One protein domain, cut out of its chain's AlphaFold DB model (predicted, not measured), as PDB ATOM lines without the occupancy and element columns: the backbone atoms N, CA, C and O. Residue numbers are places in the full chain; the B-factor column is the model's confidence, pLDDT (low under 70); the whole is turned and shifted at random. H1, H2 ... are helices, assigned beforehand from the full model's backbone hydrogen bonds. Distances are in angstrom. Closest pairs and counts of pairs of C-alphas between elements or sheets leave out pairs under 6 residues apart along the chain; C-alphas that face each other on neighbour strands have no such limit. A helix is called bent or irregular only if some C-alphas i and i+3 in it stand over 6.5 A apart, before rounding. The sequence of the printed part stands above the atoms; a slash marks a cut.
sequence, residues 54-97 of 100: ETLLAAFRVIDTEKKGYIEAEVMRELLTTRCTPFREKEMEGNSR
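What this domain is: This is residues 54 to 97 of the 100 residues of the protein "EF-hand domain-containing protein" of Phytophthora rubi (UniProt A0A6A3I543). Three short helices are strung along an open, loose chain in which no helix touches another: H1 is at one end of the length, and at the other H3 folds back near H2. Residues 54 to 59 of H1 stick out free, and a looped stretch, residues 64 to 72, leads from H1 to H2. The printed part has 44 residues, with three named helices in the order H1, H2, H3 and no named strand; the class is all helix. The whole is only just loose, close to compact, with a radius of gyration of the C-alphas of 11.3 A, and its elongated outline spans 30 by 19 by 17 A.

Where its parts are: Find C-alpha 54 at (-30.514, 42.362, -10.221); here H1 begins, and it runs through residues 54 to 63 to C-alpha 63 at (-43.907, 47.956, -9.385), 14.5 A from first to last C-alpha. Go on past residues 64 to 72 to C-alpha 73 at (-48.161, 46.261, 1.765), where H2 begins; it holds residues 73 to 82 and is 14.2 A long. After residues 83 to 88 comes H3, residues 89 to 97, 13.6 A long, and its last C-alpha, that of Arg 97, is at (-43.168, 37.647, 9.647).

How they stand to each other: Start at H1: it touches no helix, and residues 54 to 59, which belong to it, stand free, with no C-alpha 8 or more residues away along the chain within 10 A. H1 and H2 are apart, and so are H1 and H3. Look next at H2 and H3, which are near each other: their closest C-alphas are 8.2 A apart, and 6 pairs of C-alphas are within 10 A. From C-alpha 73 to C-alpha 82 of H2, x, y and z fall; from C-alpha 89 to C-alpha 97 of H3, they rise. In the backbones of H1 and H2 every O i to N i+4 pair is within hydrogen-bond range, while in H3 it is 3 of 5 pairs. No helix is bent or irregular.

The domain as a whole: The two C-alphas farthest apart are those of Glu 66 and Lys 90, at 31.1 A, and the C-alphas of Glu 54 and Arg 97, the first and last printed, are 24.0 A apart. The printed part has no cut. The links from H1 to H2, with 9 residues, and from H2 to H3, with 6 residues, are both short. In the B-factor column you will find a mean pLDDT of 83.7 for the printed part, 93 for H1, 88 for H2 and 65 for H3; the model's confidence is low, under 70, at residue 91 and at residues 94 to 97.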
ATOM      1  N   GLU A  54     -30.201  41.389  -9.169       94.94
ATOM      2  CA  GLU A  54     -30.514  42.362 -10.221       94.94
ATOM      3  C   GLU A  54     -31.894  42.129 -10.849       94.94
ATOM      4  O   GLU A  54     -32.617  43.091 -11.123       94.94
ATOM      5  N   THR A  55     -32.287  40.867 -11.034       93.88
ATOM      6  CA  THR A  55     -33.604  40.485 -11.562       93.88
ATOM      7  C   THR A  55     -34.702  40.856 -10.570       93.88
ATOM      8  O   THR A  55     -35.704  41.465 -10.956       93.88
ATOM      9  N   LEU A  56     -34.497  40.561  -9.283       91.81
ATOM     10  CA  LEU A  56     -35.439  40.924  -8.221       91.81
ATOM     11  C   LEU A  56     -35.582  42.447  -8.100       91.81
ATOM     12  O   LEU A  56     -36.696  42.968  -8.012       91.81
ATOM     13  N   LEU A  57     -34.469  43.180  -8.181       93.25
ATOM     14  CA  LEU A  57     -34.466  44.640  -8.159       93.25
ATOM     15  C   LEU A  57     -35.170  45.238  -9.384       93.25
ATOM     16  O   LEU A  57     -35.883  46.237  -9.265       93.25
ATOM     17  N   ALA A  58     -34.993  44.641 -10.564       94.25
ATOM     18  CA  ALA A  58     -35.698  45.057 -11.769       94.25
ATOM     19  C   ALA A  58     -37.212  44.843 -11.631       94.25
ATOM     20  O   ALA A  58     -37.979  45.762 -11.914       94.25
ATOM     21  N   ALA A  59     -37.644  43.680 -11.132       92.00
ATOM     22  CA  ALA A  59     -39.054  43.394 -10.875       92.00
ATOM     23  C   ALA A  59     -39.662  44.377  -9.861       92.00
ATOM     24  O   ALA A  59     -40.747  44.911 -10.092       92.00
ATOM     25  N   PHE A  60     -38.934  44.693  -8.786       93.75
ATOM     26  CA  PHE A  60     -39.347  45.699  -7.808       93.75
ATOM     27  C   PHE A  60     -39.565  47.074  -8.455       93.75
ATOM     28  O   PHE A  60     -40.600  47.699  -8.249       93.75
ATOM     29  N   ARG A  61     -38.624  47.530  -9.293       94.12
ATOM     30  CA  ARG A  61     -38.707  48.829  -9.987       94.12
ATOM     31  C   ARG A  61     -39.854  48.918 -10.994       94.12
ATOM     32  O   ARG A  61     -40.313  50.018 -11.279       94.12
ATOM     33  N   VAL A  62     -40.309  47.790 -11.544       93.44
ATOM     34  CA  VAL A  62     -41.511  47.752 -12.395       93.44
ATOM     35  C   VAL A  62     -42.769  48.066 -11.579       93.44
ATOM     36  O   VAL A  62     -43.700  48.668 -12.110       93.44
ATOM     37  N   ILE A  63     -42.791  47.688 -10.299       92.44
ATOM     38  CA  ILE A  63     -43.907  47.956  -9.385       92.44
ATOM     39  C   ILE A  63     -43.788  49.368  -8.786       92.44
ATOM     40  O   ILE A  63     -44.768  50.111  -8.766       92.44
ATOM     41  N   ASP A  64     -42.593  49.768  -8.346       94.31
ATOM     42  CA  ASP A  64     -42.294  51.103  -7.810       94.31
ATOM     43  C   ASP A  64     -42.038  52.131  -8.931       94.31
ATOM     44  O   ASP A  64     -40.930  52.636  -9.134       94.31
ATOM     45  N   THR A  65     -43.090  52.443  -9.689       92.12
ATOM     46  CA  THR A  65     -43.029  53.345 -10.852       92.12
ATOM     47  C   THR A  65     -42.630  54.780 -10.494       92.12
ATOM     48  O   THR A  65     -42.010  55.473 -11.305       92.12
ATOM     49  N   GLU A  66     -42.938  55.220  -9.272       94.06
ATOM     50  CA  GLU A  66     -42.608  56.549  -8.743       94.06
ATOM     51  C   GLU A  66     -41.213  56.616  -8.091       94.06
ATOM     52  O   GLU A  66     -40.786  57.698  -7.689       94.06
ATOM     53  N   LYS A  67     -40.474  55.495  -8.031       92.44
ATOM     54  CA  LYS A  67     -39.127  55.388  -7.438       92.44
ATOM     55  C   LYS A  67     -39.074  55.818  -5.967       92.44
ATOM     56  O   LYS A  67     -38.131  56.488  -5.539       92.44
ATOM     57  N   LYS A  68     -40.086  55.435  -5.193       94.62
ATOM     58  CA  LYS A  68     -40.186  55.712  -3.755       94.62
ATOM     59  C   LYS A  68     -39.204  54.887  -2.925       94.62
ATOM     60  O   LYS A  68     -38.882  55.272  -1.805       94.62
ATOM     61  N   GLY A  69     -38.741  53.758  -3.460       94.00
ATOM     62  CA  GLY A  69     -37.909  52.785  -2.758       94.00
ATOM     63  C   GLY A  69     -38.699  51.828  -1.862       94.00
ATOM     64  O   GLY A  69     -38.087  51.043  -1.143       94.00
ATOM     65  N   TYR A  70     -40.035  51.864  -1.900       92.69
ATOM     66  CA  TYR A  70     -40.909  50.959  -1.152       92.69
ATOM     67  C   TYR A  70     -42.185  50.633  -1.946       92.69
ATOM     68  O   TYR A  70     -42.614  51.411  -2.796       92.69
ATOM     69  N   ILE A  71     -42.797  49.482  -1.653       92.81
ATOM     70  CA  ILE A  71     -44.106  49.070  -2.183       92.81
ATOM     71  C   ILE A  71     -45.068  48.976  -1.003       92.81
ATOM     72  O   ILE A  71     -44.746  48.369   0.018       92.81
ATOM     73  N   GLU A  72     -46.251  49.567  -1.144       93.12
ATOM     74  CA  GLU A  72     -47.299  49.481  -0.127       93.12
ATOM     75  C   GLU A  72     -47.710  48.023   0.117       93.12
ATOM     76  O   GLU A  72     -47.915  47.248  -0.823       93.12
ATOM     77  N   ALA A  73     -47.883  47.648   1.386       90.38
ATOM     78  CA  ALA A  73     -48.161  46.261   1.765       90.38
ATOM     79  C   ALA A  73     -49.447  45.709   1.120       90.38
ATOM     80  O   ALA A  73     -49.512  44.528   0.778       90.38
ATOM     81  N   GLU A  74     -50.464  46.554   0.934       89.56
ATOM     82  CA  GLU A  74     -51.709  46.189   0.246       89.56
ATOM     83  C   GLU A  74     -51.464  45.857  -1.231       89.56
ATOM     84  O   GLU A  74     -51.916  44.821  -1.708       89.56
ATOM     85  N   VAL A  75     -50.669  46.677  -1.925       90.06
ATOM     86  CA  VAL A  75     -50.320  46.466  -3.339       90.06
ATOM     87  C   VAL A  75     -49.524  45.174  -3.499       90.06
ATOM     88  O   VAL A  75     -49.818  44.367  -4.378       90.06
ATOM     89  N   MET A  76     -48.548  44.929  -2.619       89.44
ATOM     90  CA  MET A  76     -47.779  43.684  -2.645       89.44
ATOM     91  C   MET A  76     -48.678  42.464  -2.410       89.44
ATOM     92  O   MET A  76     -48.552  41.456  -3.105       89.44
ATOM     93  N   ARG A  77     -49.622  42.552  -1.463       87.88
ATOM     94  CA  ARG A  77     -50.591  41.483  -1.192       87.88
ATOM     95  C   ARG A  77     -51.471  41.209  -2.407       87.88
ATOM     96  O   ARG A  77     -51.628  40.049  -2.782       87.88
ATOM     97  N   GLU A  78     -52.021  42.250  -3.027       89.44
ATOM     98  CA  GLU A  78     -52.837  42.129  -4.236       89.44
ATOM     99  C   GLU A  78     -52.049  41.441  -5.354       89.44
ATOM    100  O   GLU A  78     -52.519  40.461  -5.932       89.44
ATOM    101  N   LEU A  79     -50.817  41.874  -5.624       89.38
ATOM    102  CA  LEU A  79     -49.988  41.282  -6.674       89.38
ATOM    103  C   LEU A  79     -49.676  39.801  -6.408       89.38
ATOM    104  O   LEU A  79     -49.847  38.982  -7.309       89.38
ATOM    105  N   LEU A  80     -49.294  39.436  -5.179       85.94
ATOM    106  CA  LEU A  80     -48.976  38.050  -4.806       85.94
ATOM    107  C   LEU A  80     -50.196  37.111  -4.808       85.94
ATOM    108  O   LEU A  80     -50.035  35.894  -4.909       85.94
ATOM    109  N   THR A  81     -51.409  37.655  -4.688       85.50
ATOM    110  CA  THR A  81     -52.661  36.876  -4.650       85.50
ATOM    111  C   THR A  81     -53.415  36.862  -5.978       85.50
ATOM    112  O   THR A  81     -54.253  35.989  -6.191       85.50
ATOM    113  N   THR A  82     -53.122  37.788  -6.894       84.44
ATOM    114  CA  THR A  82     -53.852  37.918  -8.171       84.44
ATOM    115  C   THR A  82     -53.008  37.618  -9.406       84.44
ATOM    116  O   THR A  82     -53.566  37.337 -10.469       84.44
ATOM    117  N   ARG A  83     -51.675  37.679  -9.312       78.31
ATOM    118  CA  ARG A  83     -50.768  37.494 -10.454       78.31
ATOM    119  C   ARG A  83     -50.024  36.158 -10.369       78.31
ATOM    120  O   ARG A  83     -49.783  35.625  -9.291       78.31
ATOM    121  N   CYS A  84     -49.615  35.652 -11.534       71.81
ATOM    122  CA  CYS A  84     -48.838  34.417 -11.695       71.81
ATOM    123  C   CYS A  84     -49.518  33.192 -11.056       71.81
ATOM    124  O   CYS A  84     -50.635  32.858 -11.447       71.81
ATOM    125  N   THR A  85     -48.841  32.517 -10.127       72.06
ATOM    126  CA  THR A  85     -49.412  31.457  -9.293       72.06
ATOM    127  C   THR A  85     -49.729  32.089  -7.939       72.06
ATOM    128  O   THR A  85     -48.790  32.338  -7.177       72.06
ATOM    129  N   PRO A  86     -51.010  32.373  -7.641       75.19
ATOM    130  CA  PRO A  86     -51.403  32.988  -6.385       75.19
ATOM    131  C   PRO A  86     -50.845  32.239  -5.183       75.19
ATOM    132  O   PRO A  86     -50.962  31.011  -5.096       75.19
ATOM    133  N   PHE A  87     -50.283  32.982  -4.238       73.06
ATOM    134  CA  PHE A  87     -49.927  32.425  -2.941       73.06
ATOM    135  C   PHE A  87     -51.192  31.964  -2.217       73.06
ATOM    136  O   PHE A  87     -52.214  32.655  -2.202       73.06
ATOM    137  N   ARG A  88     -51.128  30.789  -1.585       75.81
ATOM    138  CA  ARG A  88     -52.204  30.327  -0.695       75.81
ATOM    139  C   ARG A  88     -52.156  31.117   0.615       75.81
ATOM    140  O   ARG A  88     -51.083  31.538   1.033       75.81
ATOM    141  N   GLU A  89     -53.282  31.243   1.323       73.50
ATOM    142  CA  GLU A  89     -53.347  31.975   2.608       73.50
ATOM    143  C   GLU A  89     -52.250  31.550   3.598       73.50
ATOM    144  O   GLU A  89     -51.555  32.393   4.159       73.50
ATOM    145  N   LYS A  90     -52.002  30.239   3.725       73.94
ATOM    146  CA  LYS A  90     -50.932  29.697   4.582       73.94
ATOM    147  C   LYS A  90     -49.522  30.142   4.176       73.94
ATOM    148  O   LYS A  90     -48.642  30.226   5.024       73.94
ATOM    149  N   GLU A  91     -49.285  30.389   2.889       69.94
ATOM    150  CA  GLU A  91     -47.995  30.891   2.401       69.94
ATOM    151  C   GLU A  91     -47.862  32.407   2.649       69.94
ATOM    152  O   GLU A  91     -46.762  32.888   2.916       69.94
ATOM    153  N   MET A  92     -48.978  33.150   2.652       73.25
ATOM    154  CA  MET A  92     -49.006  34.583   2.983       73.25
ATOM    155  C   MET A  92     -48.728  34.857   4.468       73.25
ATOM    156  O   MET A  92     -48.027  35.815   4.791       73.25
ATOM    157  N   GLU A  93     -49.219  34.004   5.372       72.12
ATOM    158  CA  GLU A  93     -48.949  34.106   6.818       72.12
ATOM    159  C   GLU A  93     -47.462  33.946   7.171       72.12
ATOM    160  O   GLU A  93     -46.981  34.558   8.124       72.12
ATOM    161  N   GLY A  94     -46.720  33.136   6.408       60.53
ATOM    162  CA  GLY A  94     -45.276  32.969   6.594       60.53
ATOM    163  C   GLY A  94     -44.469  34.176   6.113       60.53
ATOM    164  O   GLY A  94     -43.472  34.532   6.736       60.53
ATOM    165  N   ASN A  95     -44.913  34.834   5.037       55.84
ATOM    166  CA  ASN A  95     -44.178  35.936   4.415       55.84
ATOM    167  C   ASN A  95     -44.279  37.256   5.206       55.84
ATOM    168  O   ASN A  95     -43.371  38.079   5.152       55.84
ATOM    169  N   SER A  96     -45.353  37.456   5.978       54.06
ATOM    170  CA  SER A  96     -45.559  38.673   6.780       54.06
ATOM    171  C   SER A  96     -44.633  38.785   7.997       54.06
ATOM    172  O   SER A  96     -44.375  39.892   8.463       54.06
ATOM    173  N   ARG A  97     -44.092  37.665   8.497       49.16
ATOM    174  CA  ARG A  97     -43.168  37.647   9.647       49.16
ATOM    175  C   ARG A  97     -41.719  37.978   9.288       49.16
ATOM    176  O   ARG A  97     -40.945  38.291  10.182       49.16
TER     177      ARG A  97